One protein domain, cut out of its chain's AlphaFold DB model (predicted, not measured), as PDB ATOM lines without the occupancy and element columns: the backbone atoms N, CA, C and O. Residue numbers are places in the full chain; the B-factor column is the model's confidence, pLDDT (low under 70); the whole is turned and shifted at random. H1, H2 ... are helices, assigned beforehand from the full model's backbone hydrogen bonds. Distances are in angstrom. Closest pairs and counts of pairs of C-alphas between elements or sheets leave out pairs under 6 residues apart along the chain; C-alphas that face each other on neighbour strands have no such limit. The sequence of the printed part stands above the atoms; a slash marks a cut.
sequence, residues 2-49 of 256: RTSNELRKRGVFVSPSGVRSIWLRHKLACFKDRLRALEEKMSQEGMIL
ATOM      1  N   ARG A   2     155.154 244.578 204.295       56.84
ATOM      2  CA  ARG A   2     155.407 246.027 204.110       56.84
ATOM      3  C   ARG A   2     156.889 246.420 203.987       56.84
ATOM      4  O   ARG A   2     157.254 247.079 203.027       56.84
ATOM      5  N   THR A   3     157.758 245.974 204.896       63.12
ATOM      6  CA  THR A   3     159.194 246.326 204.850       63.12
ATOM      7  C   THR A   3     159.907 245.787 203.607       63.12
ATOM      8  O   THR A   3     160.745 246.482 203.057       63.12
ATOM      9  N   SER A   4     159.558 244.590 203.129       65.25
ATOM     10  CA  SER A   4     160.119 244.021 201.890       65.25
ATOM     11  C   SER A   4     159.707 244.850 200.664       65.25
ATOM     12  O   SER A   4     160.553 245.185 199.840       65.25
ATOM     13  N   ASN A   5     158.440 245.277 200.602       59.31
ATOM     14  CA  ASN A   5     157.937 246.144 199.532       59.31
ATOM     15  C   ASN A   5     158.573 247.547 199.574       59.31
ATOM     16  O   ASN A   5     158.949 248.082 198.537       59.31
ATOM     17  N   GLU A   6     158.750 248.126 200.766       72.75
ATOM     18  CA  GLU A   6     159.414 249.428 200.936       72.75
ATOM     19  C   GLU A   6     160.919 249.377 200.631       72.75
ATOM     20  O   GLU A   6     161.460 250.309 200.044       72.75
ATOM     21  N   LEU A   7     161.601 248.275 200.966       76.31
ATOM     22  CA  LEU A   7     162.999 248.050 200.585       76.31
ATOM     23  C   LEU A   7     163.147 247.908 199.068       76.31
ATOM     24  O   LEU A   7     164.063 248.490 198.489       76.31
ATOM     25  N   ARG A   8     162.199 247.229 198.411       74.94
ATOM     26  CA  ARG A   8     162.184 247.085 196.951       74.94
ATOM     27  C   ARG A   8     162.075 248.439 196.243       74.94
ATOM     28  O   ARG A   8     162.796 248.665 195.279       74.94
ATOM     29  N   LYS A   9     161.264 249.371 196.762       70.81
ATOM     30  CA  LYS A   9     161.190 250.760 196.258       70.81
ATOM     31  C   LYS A   9     162.518 251.524 196.373       70.81
ATOM     32  O   LYS A   9     162.723 252.492 195.655       70.81
ATOM     33  N   ARG A  10     163.417 251.093 197.264       82.44
ATOM     34  CA  ARG A  10     164.756 251.669 197.482       82.44
ATOM     35  C   ARG A  10     165.876 250.865 196.803       82.44
ATOM     36  O   ARG A  10     167.039 251.060 197.133       82.44
ATOM     37  N   GLY A  11     165.538 249.936 195.904       86.12
ATOM     38  CA  GLY A  11     166.506 249.097 195.186       86.12
ATOM     39  C   GLY A  11     167.056 247.911 195.987       86.12
ATOM     40  O   GLY A  11     167.964 247.227 195.523       86.12
ATOM     41  N   VAL A  12     166.514 247.631 197.176       89.94
ATOM     42  CA  VAL A  12     166.945 246.513 198.027       89.94
ATOM     43  C   VAL A  12     165.959 245.354 197.898       89.94
ATOM     44  O   VAL A  12     164.827 245.406 198.382       89.94
ATOM     45  N   PHE A  13     166.395 244.272 197.257       88.56
ATOM     46  CA  PHE A  13     165.556 243.108 196.975       88.56
ATOM     47  C   PHE A  13     165.728 242.032 198.048       88.56
ATOM     48  O   PHE A  13     166.654 241.230 198.009       88.56
ATOM     49  N   VAL A  14     164.804 241.993 199.008       87.62
ATOM     50  CA  VAL A  14     164.753 240.947 200.042       87.62
ATOM     51  C   VAL A  14     163.326 240.431 200.147       87.62
ATOM     52  O   VAL A  14     162.387 241.225 200.215       87.62
ATOM     53  N   SER A  15     163.141 239.110 200.166       73.00
ATOM     54  CA  SER A  15     161.817 238.493 200.291       73.00
ATOM     55  C   SER A  15     161.192 238.752 201.676       73.00
ATOM     56  O   SER A  15     161.914 238.972 202.653       73.00
ATOM     57  N   PRO A  16     159.855 238.695 201.826       58.31
ATOM     58  CA  PRO A  16     159.206 238.843 203.129       58.31
ATOM     59  C   PRO A  16     159.700 237.844 204.188       58.31
ATOM     60  O   PRO A  16     159.844 238.219 205.353       58.31
ATOM     61  N   SER A  17     159.995 236.603 203.785       60.25
ATOM     62  CA  SER A  17     160.612 235.583 204.642       60.25
ATOM     63  C   SER A  17     162.062 235.933 204.985       60.25
ATOM     64  O   SER A  17     162.445 235.845 206.148       60.25
ATOM     65  N   GLY A  18     162.840 236.436 204.019       72.94
ATOM     66  CA  GLY A  18     164.203 236.922 204.237       72.94
ATOM     67  C   GLY A  18     164.274 238.074 205.244       72.94
ATOM     68  O   GLY A  18     165.100 238.040 206.154       72.94
ATOM     69  N   VAL A  19     163.356 239.046 205.160       71.50
ATOM     70  CA  VAL A  19     163.243 240.141 206.142       71.50
ATOM     71  C   VAL A  19     162.974 239.592 207.545       71.50
ATOM     72  O   VAL A  19     163.622 240.012 208.502       71.50
ATOM     73  N   ARG A  20     162.064 238.617 207.677       62.88
ATOM     74  CA  ARG A  20     161.755 237.977 208.965       62.88
ATOM     75  C   ARG A  20     162.969 237.242 209.541       62.88
ATOM     76  O   ARG A  20     163.255 237.402 210.724       62.88
ATOM     77  N   SER A  21     163.704 236.491 208.723       69.75
ATOM     78  CA  SER A  21     164.919 235.781 209.150       69.75
ATOM     79  C   SER A  21     166.043 236.734 209.565       69.75
ATOM     80  O   SER A  21     166.749 236.471 210.537       69.75
ATOM     81  N   ILE A  22     166.211 237.864 208.871       79.25
ATOM     82  CA  ILE A  22     167.150 238.924 209.274       79.25
ATOM     83  C   ILE A  22     166.737 239.496 210.633       79.25
ATOM     84  O   ILE A  22     167.553 239.555 211.548       79.25
ATOM     85  N   TRP A  23     165.466 239.849 210.808       75.00
ATOM     86  CA  TRP A  23     164.982 240.372 212.082       75.00
ATOM     87  C   TRP A  23     165.144 239.393 213.240       75.00
ATOM     88  O   TRP A  23     165.562 239.810 214.312       75.00
ATOM     89  N   LEU A  24     164.890 238.100 213.044       62.94
ATOM     90  CA  LEU A  24     165.117 237.095 214.087       62.94
ATOM     91  C   LEU A  24     166.592 237.028 214.509       62.94
ATOM     92  O   LEU A  24     166.877 237.043 215.704       62.94
ATOM     93  N   ARG A  25     167.526 237.046 213.547       82.75
ATOM     94  CA  ARG A  25     168.976 237.040 213.829       82.75
ATOM     95  C   ARG A  25     169.440 238.263 214.618       82.75
ATOM     96  O   ARG A  25     170.331 238.143 215.450       82.75
ATOM     97  N   HIS A  26     168.820 239.416 214.382       80.19
ATOM     98  CA  HIS A  26     169.169 240.671 215.051       80.19
ATOM     99  C   HIS A  26     168.281 240.999 216.258       80.19
ATOM    100  O   HIS A  26     168.371 242.105 216.779       80.19
ATOM    101  N   LYS A  27     167.430 240.067 216.716       75.69
ATOM    102  CA  LYS A  27     166.459 240.303 217.803       75.69
ATOM    103  C   LYS A  27     165.544 241.509 217.531       75.69
ATOM    104  O   LYS A  27     165.291 242.319 218.402       75.69
ATOM    105  N   LEU A  28     165.037 241.622 216.306       76.38
ATOM    106  CA  LEU A  28     164.141 242.677 215.810       76.38
ATOM    107  C   LEU A  28     162.784 242.108 215.351       76.38
ATOM    108  O   LEU A  28     162.094 242.697 214.516       76.38
ATOM    109  N   ALA A  29     162.428 240.913 215.826       59.81
ATOM    110  CA  ALA A  29     161.340 240.109 215.273       59.81
ATOM    111  C   ALA A  29     159.963 240.761 215.435       59.81
ATOM    112  O   ALA A  29     159.135 240.693 214.522       59.81
ATOM    113  N   CYS A  30     159.720 241.423 216.567       57.88
ATOM    114  CA  CYS A  30     158.490 242.167 216.803       57.88
ATOM    115  C   CYS A  30     158.739 243.679 216.856       57.88
ATOM    116  O   CYS A  30     159.871 244.165 216.801       57.88
ATOM    117  N   PHE A  31     157.661 244.467 216.881       57.75
ATOM    118  CA  PHE A  31     157.793 245.922 216.974       57.75
ATOM    119  C   PHE A  31     158.448 246.350 218.294       57.75
ATOM    120  O   PHE A  31     159.301 247.227 218.277       57.75
ATOM    121  N   LYS A  32     158.084 245.719 219.419       56.59
ATOM    122  CA  LYS A  32     158.647 246.034 220.742       56.59
ATOM    123  C   LYS A  32     160.167 245.861 220.763       56.59
ATOM    124  O   LYS A  32     160.869 246.702 221.309       56.59
ATOM    125  N   ASP A  33     160.674 244.815 220.117       66.25
ATOM    126  CA  ASP A  33     162.117 244.587 220.032       66.25
ATOM    127  C   ASP A  33     162.813 245.615 219.139       66.25
ATOM    128  O   ASP A  33     163.873 246.121 219.488       66.25
ATOM    129  N   ARG A  34     162.181 245.987 218.018       77.12
ATOM    130  CA  ARG A  34     162.675 247.056 217.137       77.12
ATOM    131  C   ARG A  34     162.694 248.418 217.814       77.12
ATOM    132  O   ARG A  34     163.602 249.195 217.552       77.12
ATOM    133  N   LEU A  35     161.710 248.692 218.665       62.34
ATOM    134  CA  LEU A  35     161.642 249.921 219.443       62.34
ATOM    135  C   LEU A  35     162.772 249.985 220.471       62.34
ATOM    136  O   LEU A  35     163.514 250.955 220.496       62.34
ATOM    137  N   ARG A  36     162.960 248.913 221.238       70.94
ATOM    138  CA  ARG A  36     164.044 248.811 222.219       70.94
ATOM    139  C   ARG A  36     165.421 248.955 221.573       70.94
ATOM    140  O   ARG A  36     166.249 249.713 222.052       70.94
ATOM    141  N   ALA A  37     165.644 248.278 220.447       78.56
ATOM    142  CA  ALA A  37     166.891 248.401 219.699       78.56
ATOM    143  C   ALA A  37     167.099 249.818 219.134       78.56
ATOM    144  O   ALA A  37     168.235 250.262 218.999       78.56
ATOM    145  N   LEU A  38     166.018 250.534 218.800       71.75
ATOM    146  CA  LEU A  38     166.083 251.937 218.395       71.75
ATOM    147  C   LEU A  38     166.454 252.837 219.580       71.75
ATOM    148  O   LEU A  38     167.332 253.673 219.422       71.75
ATOM    149  N   GLU A  39     165.850 252.638 220.754       69.31
ATOM    150  CA  GLU A  39     166.169 253.369 221.992       69.31
ATOM    151  C   GLU A  39     167.624 253.137 222.436       69.31
ATOM    152  O   GLU A  39     168.345 254.090 222.732       69.31
ATOM    153  N   GLU A  40     168.087 251.885 222.411       76.94
ATOM    154  CA  GLU A  40     169.480 251.522 222.700       76.94
ATOM    155  C   GLU A  40     170.444 252.192 221.712       76.94
ATOM    156  O   GLU A  40     171.438 252.795 222.117       76.94
ATOM    157  N   LYS A  41     170.118 252.160 220.414       76.56
ATOM    158  CA  LYS A  41     170.924 252.804 219.374       76.56
ATOM    159  C   LYS A  41     170.931 254.331 219.503       76.56
ATOM    160  O   LYS A  41     171.977 254.946 219.321       76.56
ATOM    161  N   MET A  42     169.805 254.945 219.865       74.12
ATOM    162  CA  MET A  42     169.718 256.381 220.162       74.12
ATOM    163  C   MET A  42     170.620 256.766 221.335       74.12
ATOM    164  O   MET A  42     171.334 257.763 221.251       74.12
ATOM    165  N   SER A  43     170.622 255.958 222.400       71.06
ATOM    166  CA  SER A  43     171.462 256.189 223.577       71.06
ATOM    167  C   SER A  43     172.955 256.017 223.292       71.06
ATOM    168  O   SER A  43     173.763 256.667 223.949       71.06
ATOM    169  N   GLN A  44     173.330 255.135 222.361       75.62
ATOM    170  CA  GLN A  44     174.733 254.856 222.029       75.62
ATOM    171  C   GLN A  44     175.304 255.808 220.972       75.62
ATOM    172  O   GLN A  44     176.461 256.204 221.075       75.62
ATOM    173  N   GLU A  45     174.514 256.176 219.961       78.81
ATOM    174  CA  GLU A  45     174.984 256.954 218.803       78.81
ATOM    175  C   GLU A  45     174.556 258.431 218.847       78.81
ATOM    176  O   GLU A  45     174.884 259.191 217.938       78.81
ATOM    177  N   GLY A  46     173.809 258.859 219.874       63.28
ATOM    178  CA  GLY A  46     173.326 260.239 219.995       63.28
ATOM    179  C   GLY A  46     172.379 260.654 218.862       63.28
ATOM    180  O   GLY A  46     172.267 261.839 218.546       63.28
ATOM    181  N   MET A  47     171.718 259.687 218.215       64.31
ATOM    182  CA  MET A  47     170.819 259.950 217.091       64.31
ATOM    183  C   MET A  47     169.578 260.719 217.544       64.31
ATOM    184  O   MET A  47     168.792 260.245 218.365       64.31
ATOM    185  N   ILE A  48     169.359 261.880 216.926       65.06
ATOM    186  CA  ILE A  48     168.117 262.641 217.047       65.06
ATOM    187  C   ILE A  48     167.094 262.023 216.090       65.06
ATOM    188  O   ILE A  48     167.357 261.871 214.894       65.06
ATOM    189  N   LEU A  49     165.926 261.647 216.615       65.25
ATOM    190  CA  LEU A  49     164.834 261.143 215.791       65.25
ATOM    191  C   LEU A  49     164.334 262.241 214.856       65.25
ATOM    192  O   LEU A  49     164.128 263.384 215.255       65.25
TER     193      LEU A  49
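Overview. This is residues 2 to 49 of the 256 residues of the protein "Integrase catalytic domain-containing protein" of endosymbiont of Tevnia jerichonana (vent Tica) (UniProt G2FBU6). The model is a loose, open arch of three helices, with H1 and H3 as its two legs and H2 joining them across the crown, and with a hollow between the legs. H1 meets the beginning of H2, while H3, the longest helix, touches no helix; residues 40 to 46, of which 40 to 45 belong to H3, stick out, and residues 47 to 49 then turn back. The printed part has 48 residues, with three named helices in the order H1, H2, H3 and no named strand, and its class is all helix. The whole is loose, with a radius of gyration of the C-alphas of 12.3 A, and the C-alphas span 31 by 21 by 14 A along their three main axes.

Arrangement. H1, residues 2 to 9, touches H2, residues 16 to 25, with 4 pairs of C-alphas within 8 A. Their closest C-alphas are those of Ser 4 and Pro 16, 5.4 A apart, and their centres are 13.0 A apart. The two run opposite ways at a steep tilt of 69 degrees, only just short of about perpendicular. H3, residues 31 to 45, is apart from H1. H3 is also apart from H2, although it follows H2 in the chain. Residues 40 to 46 stand free, with no C-alpha 8 or more residues away along the chain within 10 A. In H1, H2 and H3, every pair of O of residue i and N of residue i+4 is within hydrogen-bond range.

Along the chain. H1 begins at Arg 2, with its C-alpha at (155.407, 246.027, 204.110), and measures 10.8 A from first to last C-alpha. After residues 10 to 15, H2 runs from Pro 16, with its C-alpha at (159.206, 238.843, 203.129), to Arg 25, a length of 14.6 A. After residues 26 to 30, H3 runs from Phe 31 to Glu 45, whose C-alpha is at (174.984, 256.954, 218.803), and its length is 20.5 A. The last printed residues are 46 to 49.

Size, cuts and confidence. The two C-alphas farthest apart are those of Ser 17 and Gly 46, at 31.7 A, and the C-alphas of the first and last printed residues, Arg 2 and Leu 49, are 21.3 A apart. The printed part has no cut. The link from H1 to H2 is short, with 6 residues, and the link from H2 to H3 is tight, with 5 residues. The mean pLDDT of the printed part is 71.1. Confidence is under 70 at 20 residues, among them residues 2 to 5, residues 29 to 33 and residues 46 to 49.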